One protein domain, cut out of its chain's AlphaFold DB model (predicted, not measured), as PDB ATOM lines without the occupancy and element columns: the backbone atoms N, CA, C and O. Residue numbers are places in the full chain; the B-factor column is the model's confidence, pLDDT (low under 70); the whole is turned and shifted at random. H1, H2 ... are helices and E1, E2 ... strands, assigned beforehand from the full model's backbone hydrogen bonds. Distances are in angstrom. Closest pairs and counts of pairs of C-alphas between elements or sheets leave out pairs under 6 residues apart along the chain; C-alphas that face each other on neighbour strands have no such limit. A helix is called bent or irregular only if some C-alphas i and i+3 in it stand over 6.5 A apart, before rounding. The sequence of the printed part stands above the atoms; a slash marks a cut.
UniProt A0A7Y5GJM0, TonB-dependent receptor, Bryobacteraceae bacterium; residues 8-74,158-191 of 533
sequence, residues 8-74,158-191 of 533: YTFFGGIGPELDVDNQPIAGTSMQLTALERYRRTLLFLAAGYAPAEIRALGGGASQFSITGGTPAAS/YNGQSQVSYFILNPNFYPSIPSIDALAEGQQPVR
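Overview. This is residues 8 to 74 and 158 to 191 of the 533 residues of the protein "TonB-dependent receptor" of Bryobacteraceae bacterium (UniProt A0A7Y5GJM0). The model is a long, loose body with two ends: at one end the helices H1 and H2 meet at a steep angle, with the small hairpin E1 and E2 and the long loop of residues 16 to 29 beyond them, and from there the two-stranded ribbon E3 and E4 reaches out to the other end. The short, irregular helix H3 packs on the E4 side of this ribbon. The printed part has 101 residues, with the named elements in the order E1, E2, H1, H2, E3, E4, H3 and both two-stranded sheets antiparallel. The class is mixed, helices and strands, with 45 residues in named elements, under half of the printed part. The whole is loose, with a radius of gyration of the C-alphas of 16.7 A, and spans 55 by 23 by 22 A, a rod in outline.

Arrangement. Residues 8 to 9 pair antiparallel with residues 63 to 64 of E3, residues 63 to 69. E1, residues 13 to 15, and E2, residues 30 to 32, form a hairpin, with N 30 and O 15 within hydrogen-bond range at 2.8 A. H1, residues 34 to 46, touches H2, residues 51 to 56, with its residues 40 to 45 alone. Their closest C-alphas, those of Phe 44 and Ile 54, are 6.0 A apart. They run opposite ways at a steep tilt of 51 degrees. E3 and E4, residues 163 to 169, are antiparallel neighbours at 161 degrees, with N 64 and O 168 at 2.8 A and N 166 and O 66 at 2.8 A. The closest C-alphas of E4 and H3, residues 181 to 186, are those of Phe 167 and Gly 186, 5.0 A apart. H3 and E3 are near each other, with 7 pairs of C-alphas within 10 A. H1 and H3 are apart. Every O i to N i+4 pair is within hydrogen-bond range in H1 and H2; in H3 it is 0 of 2, beside 2 of 3 O i to N i+3 pairs.

Along the chain. E1 begins at C-alpha 13, (143.321, 107.440, 126.193), and is 6.9 A long; E2 is 6.2 A. H1 measures 18.5 A and ends at C-alpha 46, (161.748, 114.306, 117.351); H2 measures 8.7 A. E3 is 20.1 A long and E4 20.2 A. H3, 10.0 A long, ends at C-alpha 186, (139.629, 128.860, 121.426); it is irregular, with C-alphas 182 and 185 at 7.9 A.

Size, cuts and confidence. The two C-alphas farthest apart, those of Gly 27 and Ser 74, are 57.9 A apart. Residues 75 to 157 are not printed, and C-alphas 74 and 158 are 13.1 A apart across this cut. The links E1 to E2 and E4 to H3 are long. The mean pLDDT of the printed part is 92.6, and no printed residue is under 70.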
ATOM      1  N   TYR A   8     149.858 122.909 128.647       96.56
ATOM      2  CA  TYR A   8     149.422 121.702 127.947       96.56
ATOM      3  C   TYR A   8     149.029 120.633 128.959       96.56
ATOM      4  O   TYR A   8     149.754 120.381 129.921       96.56
ATOM      5  N   THR A   9     147.900 119.974 128.723       96.62
ATOM      6  CA  THR A   9     147.451 118.838 129.526       96.62
ATOM      7  C   THR A   9     147.371 117.595 128.655       96.62
ATOM      8  O   THR A   9     146.778 117.605 127.573       96.62
ATOM      9  N   PHE A  10     147.965 116.511 129.146       96.88
ATOM     10  CA  PHE A  10     147.938 115.196 128.524       96.88
ATOM     11  C   PHE A  10     147.038 114.299 129.359       96.88
ATOM     12  O   PHE A  10     147.234 114.156 130.565       96.88
ATOM     13  N   PHE A  11     146.052 113.690 128.717       95.69
ATOM     14  CA  PHE A  11     145.232 112.661 129.345       95.69
ATOM     15  C   PHE A  11     145.653 111.283 128.863       95.69
ATOM     16  O   PHE A  11     146.236 111.142 127.789       95.69
ATOM     17  N   GLY A  12     145.314 110.263 129.649       91.50
ATOM     18  CA  GLY A  12     145.268 108.910 129.113       91.50
ATOM     19  C   GLY A  12     144.234 108.802 127.991       91.50
ATOM     20  O   GLY A  12     143.422 109.701 127.765       91.50
ATOM     21  N   GLY A  13     144.258 107.690 127.279       91.56
ATOM     22  CA  GLY A  13     143.321 107.440 126.193       91.56
ATOM     23  C   GLY A  13     143.608 106.112 125.532       91.56
ATOM     24  O   GLY A  13     144.209 105.243 126.145       91.56
ATOM     25  N   ILE A  14     143.200 105.969 124.281       92.94
ATOM     26  CA  ILE A  14     143.420 104.758 123.497       92.94
ATOM     27  C   ILE A  14     144.337 105.104 122.320       92.94
ATOM     28  O   ILE A  14     144.259 106.212 121.786       92.94
ATOM     29  N   GLY A  15     145.221 104.185 121.947       92.94
ATOM     30  CA  GLY A  15     146.052 104.289 120.750       92.94
ATOM     31  C   GLY A  15     146.595 102.924 120.322       92.94
ATOM     32  O   GLY A  15     146.406 101.949 121.052       92.94
ATOM     33  N   PRO A  16     147.255 102.831 119.157       95.31
ATOM     34  CA  PRO A  16     147.807 101.570 118.675       95.31
ATOM     35  C   PRO A  16     148.927 101.070 119.593       95.31
ATOM     36  O   PRO A  16     149.647 101.867 120.217       95.31
ATOM     37  N   GLU A  17     149.094  99.752 119.661       94.25
ATOM     38  CA  GLU A  17     150.330  99.169 120.176       94.25
ATOM     39  C   GLU A  17     151.461  99.484 119.190       94.25
ATOM     40  O   GLU A  17     151.239  99.523 117.979       94.25
ATOM     41  N   LEU A  18     152.649  99.785 119.712       93.31
ATOM     42  CA  LEU A  18     153.819 100.106 118.901       93.31
ATOM     43  C   LEU A  18     154.838  98.980 119.041       93.31
ATOM     44  O   LEU A  18     155.066  98.505 120.155       93.31
ATOM     45  N   ASP A  19     155.448  98.572 117.934       92.88
ATOM     46  CA  ASP A  19     156.556  97.622 117.952       92.88
ATOM     47  C   ASP A  19     157.871  98.266 118.444       92.88
ATOM     48  O   ASP A  19     157.921  99.429 118.861       92.88
ATOM     49  N   VAL A  20     158.955  97.488 118.417       90.69
ATOM     50  CA  VAL A  20     160.303  97.925 118.820       90.69
ATOM     51  C   VAL A  20     160.830  99.107 117.992       90.69
ATOM     52  O   VAL A  20     161.601  99.915 118.511       90.69
ATOM     53  N   ASP A  21     160.355  99.262 116.754       91.00
ATOM     54  CA  ASP A  21     160.719 100.340 115.831       91.00
ATOM     55  C   ASP A  21     159.727 101.521 115.897       91.00
ATOM     56  O   ASP A  21     159.789 102.467 115.103       91.00
ATOM     57  N   ASN A  22     158.835 101.508 116.894       90.12
ATOM     58  CA  ASN A  22     157.766 102.474 117.128       90.12
ATOM     59  C   ASN A  22     156.735 102.571 115.990       90.12
ATOM     60  O   ASN A  22     156.071 103.603 115.853       90.12
ATOM     61  N   GLN A  23     156.575 101.514 115.192       91.25
ATOM     62  CA  GLN A  23     155.528 101.428 114.177       91.25
ATOM     63  C   GLN A  23     154.241 100.842 114.771       91.25
ATOM     64  O   GLN A  23     154.299  99.962 115.633       91.25
ATOM     65  N   PRO A  24     153.056 101.325 114.353       92.44
ATOM     66  CA  PRO A  24     151.789 100.808 114.852       92.44
ATOM     67  C   PRO A  24     151.544  99.375 114.371       92.44
ATOM     68  O   PRO A  24     151.553  99.096 113.172       92.44
ATOM     69  N   ILE A  25     151.244  98.474 115.304       93.44
ATOM     70  CA  ILE A  25     150.879  97.092 114.992       93.44
ATOM     71  C   ILE A  25     149.426  97.076 114.503       93.44
ATOM     72  O   ILE A  25     148.500  97.443 115.235       93.44
ATOM     73  N   ALA A  26     149.210  96.663 113.254       91.00
ATOM     74  CA  ALA A  26     147.895  96.697 112.620       91.00
ATOM     75  C   ALA A  26     146.838  95.903 113.415       91.00
ATOM     76  O   ALA A  26     147.071  94.772 113.837       91.00
ATOM     77  N   GLY A  27     145.657  96.500 113.606       90.69
ATOM     78  CA  GLY A  27     144.534  95.884 114.323       90.69
ATOM     79  C   GLY A  27     144.638  95.904 115.853       90.69
ATOM     80  O   GLY A  27     143.714  95.438 116.518       90.69
ATOM     81  N   THR A  28     145.713  96.453 116.424       93.06
ATOM     82  CA  THR A  28     145.885  96.556 117.881       93.06
ATOM     83  C   THR A  28     145.358  97.876 118.434       93.06
ATOM     84  O   THR A  28     145.286  98.897 117.747       93.06
ATOM     85  N   SER A  29     144.982  97.859 119.710       93.12
ATOM     86  CA  SER A  29     144.536  99.032 120.447       93.12
ATOM     87  C   SER A  29     144.792  98.806 121.930       93.12
ATOM     88  O   SER A  29     144.425  97.764 122.472       93.12
ATOM     89  N   MET A  30     145.432  99.766 122.586       94.88
ATOM     90  CA  MET A  30     145.785  99.675 123.995       94.88
ATOM     91  C   MET A  30     145.425 100.953 124.747       94.88
ATOM     92  O   MET A  30     145.420 102.058 124.196       94.88
ATOM     93  N   GLN A  31     145.164 100.798 126.043       96.50
ATOM     94  CA  GLN A  31     144.996 101.928 126.942       96.50
ATOM     95  C   GLN A  31     146.357 102.590 127.196       96.50
ATOM     96  O   GLN A  31     147.301 101.966 127.674       96.50
ATOM     97  N   LEU A  32     146.435 103.883 126.917       96.19
ATOM     98  CA  LEU A  32     147.593 104.730 127.151       96.19
ATOM     99  C   LEU A  32     147.404 105.534 128.434       96.19
ATOM    100  O   LEU A  32     146.335 106.094 128.699       96.19
ATOM    101  N   THR A  33     148.473 105.630 129.217       97.25
ATOM    102  CA  THR A  33     148.555 106.578 130.331       97.25
ATOM    103  C   THR A  33     148.877 107.979 129.803       97.25
ATOM    104  O   THR A  33     149.376 108.140 128.688       97.25
ATOM    105  N   ALA A  34     148.630 109.014 130.612       96.25
ATOM    106  CA  ALA A  34     149.024 110.385 130.267       96.25
ATOM    107  C   ALA A  34     150.538 110.508 130.015       96.25
ATOM    108  O   ALA A  34     150.959 111.220 129.103       96.25
ATOM    109  N   LEU A  35     151.349 109.777 130.792       97.06
ATOM    110  CA  LEU A  35     152.801 109.747 130.637       97.06
ATOM    111  C   LEU A  35     153.214 109.094 129.315       97.06
ATOM    112  O   LEU A  35     154.101 109.607 128.639       97.06
ATOM    113  N   GLU A  36     152.550 108.008 128.920       96.06
ATOM    114  CA  GLU A  36     152.832 107.342 127.648       96.06
ATOM    115  C   GLU A  36     152.452 108.224 126.452       96.06
ATOM    116  O   GLU A  36     153.245 108.375 125.524       96.06
ATOM    117  N   ARG A  37     151.298 108.902 126.502       96.44
ATOM    118  CA  ARG A  37     150.914 109.891 125.481       96.44
ATOM    119  C   ARG A  37     151.941 111.026 125.380       96.44
ATOM    120  O   ARG A  37     152.326 111.415 124.276       96.44
ATOM    121  N   TYR A  38     152.432 111.532 126.511       97.25
ATOM    122  CA  TYR A  38     153.494 112.542 126.536       97.25
ATOM    123  C   TYR A  38     154.807 112.022 125.928       97.25
ATOM    124  O   TYR A  38     155.381 112.672 125.054       97.25
ATOM    125  N   ARG A  39     155.245 110.815 126.316       96.44
ATOM    126  CA  ARG A  39     156.444 110.159 125.770       96.44
ATOM    127  C   ARG A  39     156.355 110.005 124.251       96.44
ATOM    128  O   ARG A  39     157.286 110.400 123.554       96.44
ATOM    129  N   ARG A  40     155.226 109.499 123.738       96.12
ATOM    130  CA  ARG A  40     154.962 109.368 122.292       96.12
ATOM    131  C   ARG A  40     154.969 110.717 121.579       96.12
ATOM    132  O   ARG A  40     155.498 110.817 120.481       96.12
ATOM    133  N   THR A  41     154.442 111.765 122.217       96.88
ATOM    134  CA  THR A  41     154.493 113.132 121.672       96.88
ATOM    135  C   THR A  41     155.930 113.575 121.433       96.88
ATOM    136  O   THR A  41     156.245 114.013 120.336       96.88
ATOM    137  N   LEU A  42     156.810 113.428 122.429       97.00
ATOM    138  CA  LEU A  42     158.220 113.802 122.293       97.00
ATOM    139  C   LEU A  42     158.950 112.945 121.255       97.00
ATOM    140  O   LEU A  42     159.715 113.479 120.457       97.00
ATOM    141  N   LEU A  43     158.691 111.635 121.260       95.94
ATOM    142  CA  LEU A  43     159.295 110.683 120.335       95.94
ATOM    143  C   LEU A  43     158.981 111.034 118.876       95.94
ATOM    144  O   LEU A  43     159.892 111.214 118.073       95.94
ATOM    145  N   PHE A  44     157.699 111.156 118.534       96.44
ATOM    146  CA  PHE A  44     157.291 111.388 117.150       96.44
ATOM    147  C   PHE A  44     157.548 112.828 116.695       96.44
ATOM    148  O   PHE A  44     157.846 113.049 115.525       96.44
ATOM    149  N   LEU A  45     157.536 113.798 117.618       95.50
ATOM    150  CA  LEU A  45     157.992 115.158 117.325       95.50
ATOM    151  C   LEU A  45     159.480 115.171 116.944       95.50
ATOM    152  O   LEU A  45     159.850 115.808 115.963       95.50
ATOM    153  N   ALA A  46     160.327 114.440 117.680       95.31
ATOM    154  CA  ALA A  46     161.748 114.306 117.351       95.31
ATOM    155  C   ALA A  46     161.974 113.579 116.013       95.31
ATOM    156  O   ALA A  46     162.947 113.867 115.320       95.31
ATOM    157  N   ALA A  47     161.057 112.687 115.633       94.50
ATOM    158  CA  ALA A  47     161.054 112.007 114.340       94.50
ATOM    159  C   ALA A  47     160.433 112.838 113.192       94.50
ATOM    160  O   ALA A  47     160.370 112.355 112.065       94.50
ATOM    161  N   GLY A  48     159.981 114.074 113.449       94.38
ATOM    162  CA  GLY A  48     159.471 114.991 112.421       94.38
ATOM    163  C   GLY A  48     158.023 114.752 111.980       94.38
ATOM    164  O   GLY A  48     157.609 115.299 110.960       94.38
ATOM    165  N   TYR A  49     157.250 113.962 112.730       95.44
ATOM    166  CA  TYR A  49     155.853 113.667 112.405       95.44
ATOM    167  C   TYR A  49     154.979 114.916 112.567       95.44
ATOM    168  O   TYR A  49     155.159 115.719 113.490       95.44
ATOM    169  N   ALA A  50     153.976 115.059 111.704       94.88
ATOM    170  CA  ALA A  50     152.993 116.124 111.807       94.88
ATOM    171  C   ALA A  50     152.056 115.898 113.014       94.88
ATOM    172  O   ALA A  50     151.746 114.758 113.365       94.88
ATOM    173  N   PRO A  51     151.500 116.960 113.630       93.88
ATOM    174  CA  PRO A  51     150.648 116.845 114.821       93.88
ATOM    175  C   PRO A  51     149.473 115.862 114.688       93.88
ATOM    176  O   PRO A  51     149.126 115.174 115.648       93.88
ATOM    177  N   ALA A  52     148.862 115.774 113.503       92.88
ATOM    178  CA  ALA A  52     147.777 114.832 113.236       92.88
ATOM    179  C   ALA A  52     148.248 113.366 113.265       92.88
ATOM    180  O   ALA A  52     147.552 112.519 113.822       92.88
ATOM    181  N   GLU A  53     149.439 113.084 112.734       93.81
ATOM    182  CA  GLU A  53     150.054 111.751 112.736       93.81
ATOM    183  C   GLU A  53     150.464 111.352 114.156       93.81
ATOM    184  O   GLU A  53     150.151 110.255 114.613       93.81
ATOM    185  N   ILE A  54     151.063 112.287 114.904       95.31
ATOM    186  CA  ILE A  54     151.398 112.089 116.319       95.31
ATOM    187  C   ILE A  54     150.144 111.699 117.115       95.31
ATOM    188  O   ILE A  54     150.189 110.768 117.921       95.31
ATOM    189  N   ARG A  55     149.010 112.375 116.885       93.25
ATOM    190  CA  ARG A  55     147.737 112.024 117.537       93.25
ATOM    191  C   ARG A  55     147.213 110.658 117.117       93.25
ATOM    192  O   ARG A  55     146.742 109.920 117.980       93.25
ATOM    193  N   ALA A  56     147.301 110.309 115.834       92.38
ATOM    194  CA  ALA A  56     146.889 108.994 115.343       92.38
ATOM    195  C   ALA A  56     147.686 107.857 116.011       92.38
ATOM    196  O   ALA A  56     147.135 106.800 116.305       92.38
ATOM    197  N   LEU A  57     148.954 108.109 116.350       94.25
ATOM    198  CA  LEU A  57     149.824 107.179 117.074       94.25
ATOM    199  C   LEU A  57     149.668 107.248 118.605       94.25
ATOM    200  O   LEU A  57     150.442 106.643 119.350       94.25
ATOM    201  N   GLY A  58     148.652 107.956 119.105       93.31
ATOM    202  CA  GLY A  58     148.338 108.046 120.531       93.31
ATOM    203  C   GLY A  58     149.181 109.055 121.316       93.31
ATOM    204  O   GLY A  58     149.158 109.013 122.547       93.31
ATOM    205  N   GLY A  59     149.911 109.942 120.633       94.88
ATOM    206  CA  GLY A  59     150.567 111.127 121.190       94.88
ATOM    207  C   GLY A  59     149.689 112.391 121.125       94.88
ATOM    208  O   GLY A  59     148.470 112.322 120.982       94.88
ATOM    209  N   GLY A  60     150.322 113.561 121.216       95.75
ATOM    210  CA  GLY A  60     149.696 114.882 121.175       95.75
ATOM    211  C   GLY A  60     149.152 115.338 122.532       95.75
ATOM    212  O   GLY A  60     148.735 114.531 123.365       95.75
ATOM    213  N   ALA A  61     149.148 116.651 122.770       96.44
ATOM    214  CA  ALA A  61     148.467 117.210 123.934       96.44
ATOM    215  C   ALA A  61     146.947 117.058 123.775       96.44
ATOM    216  O   ALA A  61     146.408 117.248 122.686       96.44
ATOM    217  N   SER A  62     146.251 116.729 124.865       95.62
ATOM    218  CA  SER A  62     144.788 116.598 124.862       95.62
ATOM    219  C   SER A  62     144.105 117.959 124.966       95.62
ATOM    220  O   SER A  62     143.022 118.160 124.422       95.62
ATOM    221  N   GLN A  63     144.722 118.890 125.693       96.12
ATOM    222  CA  GLN A  63     144.212 120.242 125.901       96.12
ATOM    223  C   GLN A  63     145.371 121.230 125.973       96.12
ATOM    224  O   GLN A  63     146.458 120.894 126.449       96.12
ATOM    225  N   PHE A  64     145.111 122.462 125.565       96.44
ATOM    226  CA  PHE A  64     145.961 123.608 125.834       96.44
ATOM    227  C   PHE A  64     145.114 124.747 126.391       96.44
ATOM    228  O   PHE A  64     144.001 124.983 125.929       96.44
ATOM    229  N   SER A  65     145.638 125.457 127.384       95.75
ATOM    230  CA  SER A  65     145.005 126.660 127.920       95.75
ATOM    231  C   SER A  65     146.027 127.766 128.098       95.75
ATOM    232  O   SER A  65     147.158 127.489 128.489       95.75
ATOM    233  N   ILE A  66     145.631 129.012 127.860       94.44
ATOM    234  CA  ILE A  66     146.466 130.196 128.092       94.44
ATOM    235  C   ILE A  66     145.590 131.399 128.437       94.44
ATOM    236  O   ILE A  66     144.443 131.492 128.005       94.44
ATOM    237  N   THR A  67     146.124 132.328 129.224       92.19
ATOM    238  CA  THR A  67     145.524 133.649 129.426       92.19
ATOM    239  C   THR A  67     146.252 134.672 128.561       92.19
ATOM    240  O   THR A  67     147.457 134.860 128.709       92.19
ATOM    241  N   GLY A  68     145.518 135.324 127.661       89.88
ATOM    242  CA  GLY A  68     145.988 136.454 126.867       89.88
ATOM    243  C   GLY A  68     145.694 137.801 127.534       89.88
ATOM    244  O   GLY A  68     144.939 137.886 128.506       89.88
ATOM    245  N   GLY A  69     146.295 138.859 126.989       88.69
ATOM    246  CA  GLY A  69     146.159 140.233 127.476       88.69
ATOM    247  C   GLY A  69     147.308 140.670 128.389       88.69
ATOM    248  O   GLY A  69     148.429 140.169 128.299       88.69
ATOM    249  N   THR A  70     147.046 141.634 129.268       85.88
ATOM    250  CA  THR A  70     148.063 142.262 130.120       85.88
ATOM    251  C   THR A  70     148.173 141.556 131.480       85.88
ATOM    252  O   THR A  70     147.217 141.579 132.272       85.88
ATOM    253  N   PRO A  71     149.336 140.960 131.819       81.62
ATOM    254  CA  PRO A  71     149.524 140.268 133.096       81.62
ATOM    255  C   PRO A  71     149.614 141.223 134.289       81.62
ATOM    256  O   PRO A  71     149.267 140.842 135.410       81.62
ATOM    257  N   ALA A  72     150.058 142.459 134.049       85.69
ATOM    258  CA  ALA A  72     150.170 143.498 135.058       85.69
ATOM    259  C   ALA A  72     148.874 144.313 135.145       85.69
ATOM    260  O   ALA A  72     148.396 144.854 134.153       85.69
ATOM    261  N   ALA A  73     148.335 144.426 136.355       86.88
ATOM    262  CA  ALA A  73     147.305 145.389 136.711       86.88
ATOM    263  C   ALA A  73     147.654 145.945 138.093       86.88
ATOM    264  O   ALA A  73     148.046 145.185 138.983       86.88
ATOM    265  N   SER A  74     147.532 147.258 138.266       90.56
ATOM    266  CA  SER A  74     147.886 147.956 139.502       90.56
ATOM    267  C   SER A  74     146.733 148.827 139.974       90.56
ATOM    268  O   SER A  74     146.091 149.503 139.172       90.56
ATOM    269  N   TYR A 158     139.167 141.809 134.804       89.31
ATOM    270  CA  TYR A 158     138.064 141.078 134.187       89.31
ATOM    271  C   TYR A 158     137.073 142.054 133.548       89.31
ATOM    272  O   TYR A 158     135.891 142.045 133.863       89.31
ATOM    273  N   ASN A 159     137.554 142.926 132.663       88.06
ATOM    274  CA  ASN A 159     136.746 143.949 131.987       88.06
ATOM    275  C   ASN A 159     136.318 143.554 130.560       88.06
ATOM    276  O   ASN A 159     135.818 144.398 129.824       88.06
ATOM    277  N   GLY A 160     136.555 142.305 130.144       84.94
ATOM    278  CA  GLY A 160     136.312 141.866 128.764       84.94
ATOM    279  C   GLY A 160     137.531 141.943 127.840       84.94
ATOM    280  O   GLY A 160     137.500 141.351 126.770       84.94
ATOM    281  N   GLN A 161     138.593 142.655 128.236       84.19
ATOM    282  CA  GLN A 161     139.710 143.003 127.347       84.19
ATOM    283  C   GLN A 161     141.083 142.705 127.961       84.19
ATOM    284  O   GLN A 161     141.929 142.081 127.328       84.19
ATOM    285  N   SER A 162     141.312 143.128 129.207       84.94
ATOM    286  CA  SER A 162     142.626 143.080 129.859       84.94
ATOM    287  C   SER A 162     143.118 141.657 130.104       84.94
ATOM    288  O   SER A 162     144.323 141.418 130.062       84.94
ATOM    289  N   GLN A 163     142.214 140.723 130.416       86.44
ATOM    290  CA  GLN A 163     142.530 139.310 130.628       86.44
ATOM    291  C   GLN A 163     141.430 138.439 130.034       86.44
ATOM    292  O   GLN A 163     140.286 138.473 130.488       86.44
ATOM    293  N   VAL A 164     141.808 137.635 129.046       88.38
ATOM    294  CA  VAL A 164     140.913 136.716 128.343       88.38
ATOM    295  C   VAL A 164     141.550 135.333 128.338       88.38
ATOM    296  O   VAL A 164     142.761 135.197 128.164       88.38
ATOM    297  N   SER A 165     140.746 134.302 128.574       90.19
ATOM    298  CA  SER A 165     141.219 132.920 128.590       90.19
ATOM    299  C   SER A 165     140.936 132.240 127.262       90.19
ATOM    300  O   SER A 165     139.875 132.426 126.674       90.19
ATOM    301  N   TYR A 166     141.868 131.393 126.848       93.12
ATOM    302  CA  TYR A 166     141.768 130.552 125.668       93.12
ATOM    303  C   TYR A 166     141.926 129.102 126.095       93.12
ATOM    304  O   TYR A 166     142.758 128.782 126.951       93.12
ATOM    305  N   PHE A 167     141.125 128.229 125.504       94.56
ATOM    306  CA  PHE A 167     141.154 126.800 125.747       94.56
ATOM    307  C   PHE A 167     140.922 126.062 124.432       94.56
ATOM    308  O   PHE A 167     139.926 126.271 123.747       94.56
ATOM    309  N   ILE A 168     141.879 125.209 124.080       95.62
ATOM    310  CA  ILE A 168     141.933 124.489 122.816       95.62
ATOM    311  C   ILE A 168     141.992 123.000 123.129       95.62
ATOM    312  O   ILE A 168     142.873 122.536 123.854       95.62
ATOM    313  N   LEU A 169     141.058 122.240 122.564       95.00
ATOM    314  CA  LEU A 169     141.086 120.782 122.601       95.00
ATOM    315  C   LEU A 169     141.988 120.255 121.483       95.00
ATOM    316  O   LEU A 169     141.945 120.758 120.365       95.00
ATOM    317  N   ASN A 170     142.772 119.220 121.785       93.25
ATOM    318  CA  ASN A 170     143.654 118.533 120.836       93.25
ATOM    319  C   ASN A 170     144.494 119.498 119.966       93.25
ATOM    320  O   ASN A 170     144.428 119.412 118.736       93.25
ATOM    321  N   PRO A 171     145.271 120.423 120.566       94.81
ATOM    322  CA  PRO A 171     146.022 121.428 119.816       94.81
ATOM    323  C   PRO A 171     146.925 120.801 118.741       94.81
ATOM    324  O   PRO A 171     147.555 119.763 118.946       94.81
ATOM    325  N   ASN A 172     147.016 121.466 117.588       93.25
ATOM    326  CA  ASN A 172     147.919 121.110 116.483       93.25
ATOM    327  C   ASN A 172     149.339 121.675 116.672       93.25
ATOM    328  O   ASN A 172     150.091 121.793 115.714       93.25
ATOM    329  N   PHE A 173     149.703 122.073 117.886       93.56
ATOM    330  CA  PHE A 173     150.967 122.731 118.186       93.56
ATOM    331  C   PHE A 173     151.505 122.214 119.521       93.56
ATOM    332  O   PHE A 173     150.749 122.031 120.475       93.56
ATOM    333  N   TYR A 174     152.803 121.920 119.558       94.75
ATOM    334  CA  TYR A 174     153.568 121.566 120.751       94.75
ATOM    335  C   TYR A 174     155.067 121.526 120.386       94.75
ATOM    336  O   TYR A 174     155.399 121.032 119.309       94.75
ATOM    337  N   PRO A 175     155.988 121.992 121.250       92.31
ATOM    338  CA  PRO A 175     155.750 122.745 122.484       92.31
ATOM    339  C   PRO A 175     155.498 124.241 122.229       92.31
ATOM    340  O   PRO A 175     155.043 124.950 123.127       92.31
ATOM    341  N   SER A 176     155.781 124.718 121.014       92.75
ATOM    342  CA  SER A 176     155.677 126.124 120.629       92.75
ATOM    343  C   SER A 176     154.232 126.612 120.667       92.75
ATOM    344  O   SER A 176     153.359 126.039 120.019       92.75
ATOM    345  N   ILE A 177     153.996 127.679 121.424       94.56
ATOM    346  CA  ILE A 177     152.680 128.299 121.588       94.56
ATOM    347  C   ILE A 177     152.503 129.375 120.497       94.56
ATOM    348  O   ILE A 177     153.362 130.255 120.398       94.56
ATOM    349  N   PRO A 178     151.431 129.327 119.681       94.62
ATOM    350  CA  PRO A 178     151.106 130.377 118.713       94.62
ATOM    351  C   PRO A 178     150.827 131.739 119.368       94.62
ATOM    352  O   PRO A 178     150.636 131.837 120.580       94.62
ATOM    353  N   SER A 179     150.753 132.806 118.565       94.00
ATOM    354  CA  SER A 179     150.281 134.104 119.063       94.00
ATOM    355  C   SER A 179     148.837 134.010 119.571       94.00
ATOM    356  O   SER A 179     148.066 133.163 119.125       94.00
ATOM    357  N   ILE A 180     148.452 134.908 120.483       91.44
ATOM    358  CA  ILE A 180     147.084 134.954 121.024       91.44
ATOM    359  C   ILE A 180     146.038 135.131 119.912       91.44
ATOM    360  O   ILE A 180     145.006 134.467 119.947       91.44
ATOM    361  N   ASP A 181     146.328 135.942 118.893       91.69
ATOM    362  CA  ASP A 181     145.416 136.159 117.761       91.69
ATOM    363  C   ASP A 181     145.152 134.867 116.972       91.69
ATOM    364  O   ASP A 181     144.029 134.614 116.543       91.69
ATOM    365  N   ALA A 182     146.160 133.996 116.844       93.62
ATOM    366  CA  ALA A 182     146.012 132.690 116.200       93.62
ATOM    367  C   ALA A 182     145.182 131.694 117.035       93.62
ATOM    368  O   ALA A 182     144.829 130.625 116.543       93.62
ATOM    369  N   LEU A 183     144.874 132.025 118.293       93.88
ATOM    370  CA  LEU A 183     144.069 131.209 119.201       93.88
ATOM    371  C   LEU A 183     142.625 131.712 119.338       93.88
ATOM    372  O   LEU A 183     141.897 131.179 120.173       93.88
ATOM    373  N   ALA A 184     142.194 132.700 118.543       90.50
ATOM    374  CA  ALA A 184     140.880 133.344 118.660       90.50
ATOM    375  C   ALA A 184     139.697 132.357 118.711       90.50
ATOM    376  O   ALA A 184     138.783 132.538 119.510       90.50
ATOM    377  N   GLU A 185     139.744 131.265 117.941       88.38
ATOM    378  CA  GLU A 185     138.702 130.223 117.937       88.38
ATOM    379  C   GLU A 185     138.561 129.486 119.280       88.38
ATOM    380  O   GLU A 185     137.500 128.955 119.597       88.38
ATOM    381  N   GLY A 186     139.623 129.456 120.091       89.88
ATOM    382  CA  GLY A 186     139.629 128.860 121.426       89.88
ATOM    383  C   GLY A 186     139.220 129.824 122.541       89.88
ATOM    384  O   GLY A 186     139.297 129.452 123.718       89.88
ATOM    385  N   GLN A 187     138.847 131.066 122.220       90.12
ATOM    386  CA  GLN A 187     138.492 132.068 123.219       90.12
ATOM    387  C   GLN A 187     137.303 131.598 124.064       90.12
ATOM    388  O   GLN A 187     136.254 131.211 123.556       90.12
ATOM    389  N   GLN A 188     137.474 131.627 125.382       86.88
ATOM    390  CA  GLN A 188     136.432 131.245 126.325       86.88
ATOM    391  C   GLN A 188     135.481 132.420 126.597       86.88
ATOM    392  O   GLN A 188     135.928 133.573 126.568       86.88
ATOM    393  N   PRO A 189     134.199 132.153 126.923       78.88
ATOM    394  CA  PRO A 189     133.257 133.188 127.336       78.88
ATOM    395  C   PRO A 189     133.839 134.063 128.445       78.88
ATOM    396  O   PRO A 189     134.374 133.566 129.445       78.88
ATOM    397  N   VAL A 190     133.754 135.381 128.269       79.50
ATOM    398  CA  VAL A 190     134.392 136.308 129.198       79.50
ATOM    399  C   VAL A 190     133.455 136.606 130.359       79.50
ATOM    400  O   VAL A 190     132.394 137.201 130.200       79.50
ATOM    401  N   ARG A 191     133.884 136.231 131.564       85.44
ATOM    402  CA  ARG A 191     133.282 136.734 132.798       85.44
ATOM    403  C   ARG A 191     133.742 138.168 133.016       85.44
ATOM    404  O   ARG A 191     134.935 138.402 133.217       85.44
TER     405      ARG A 191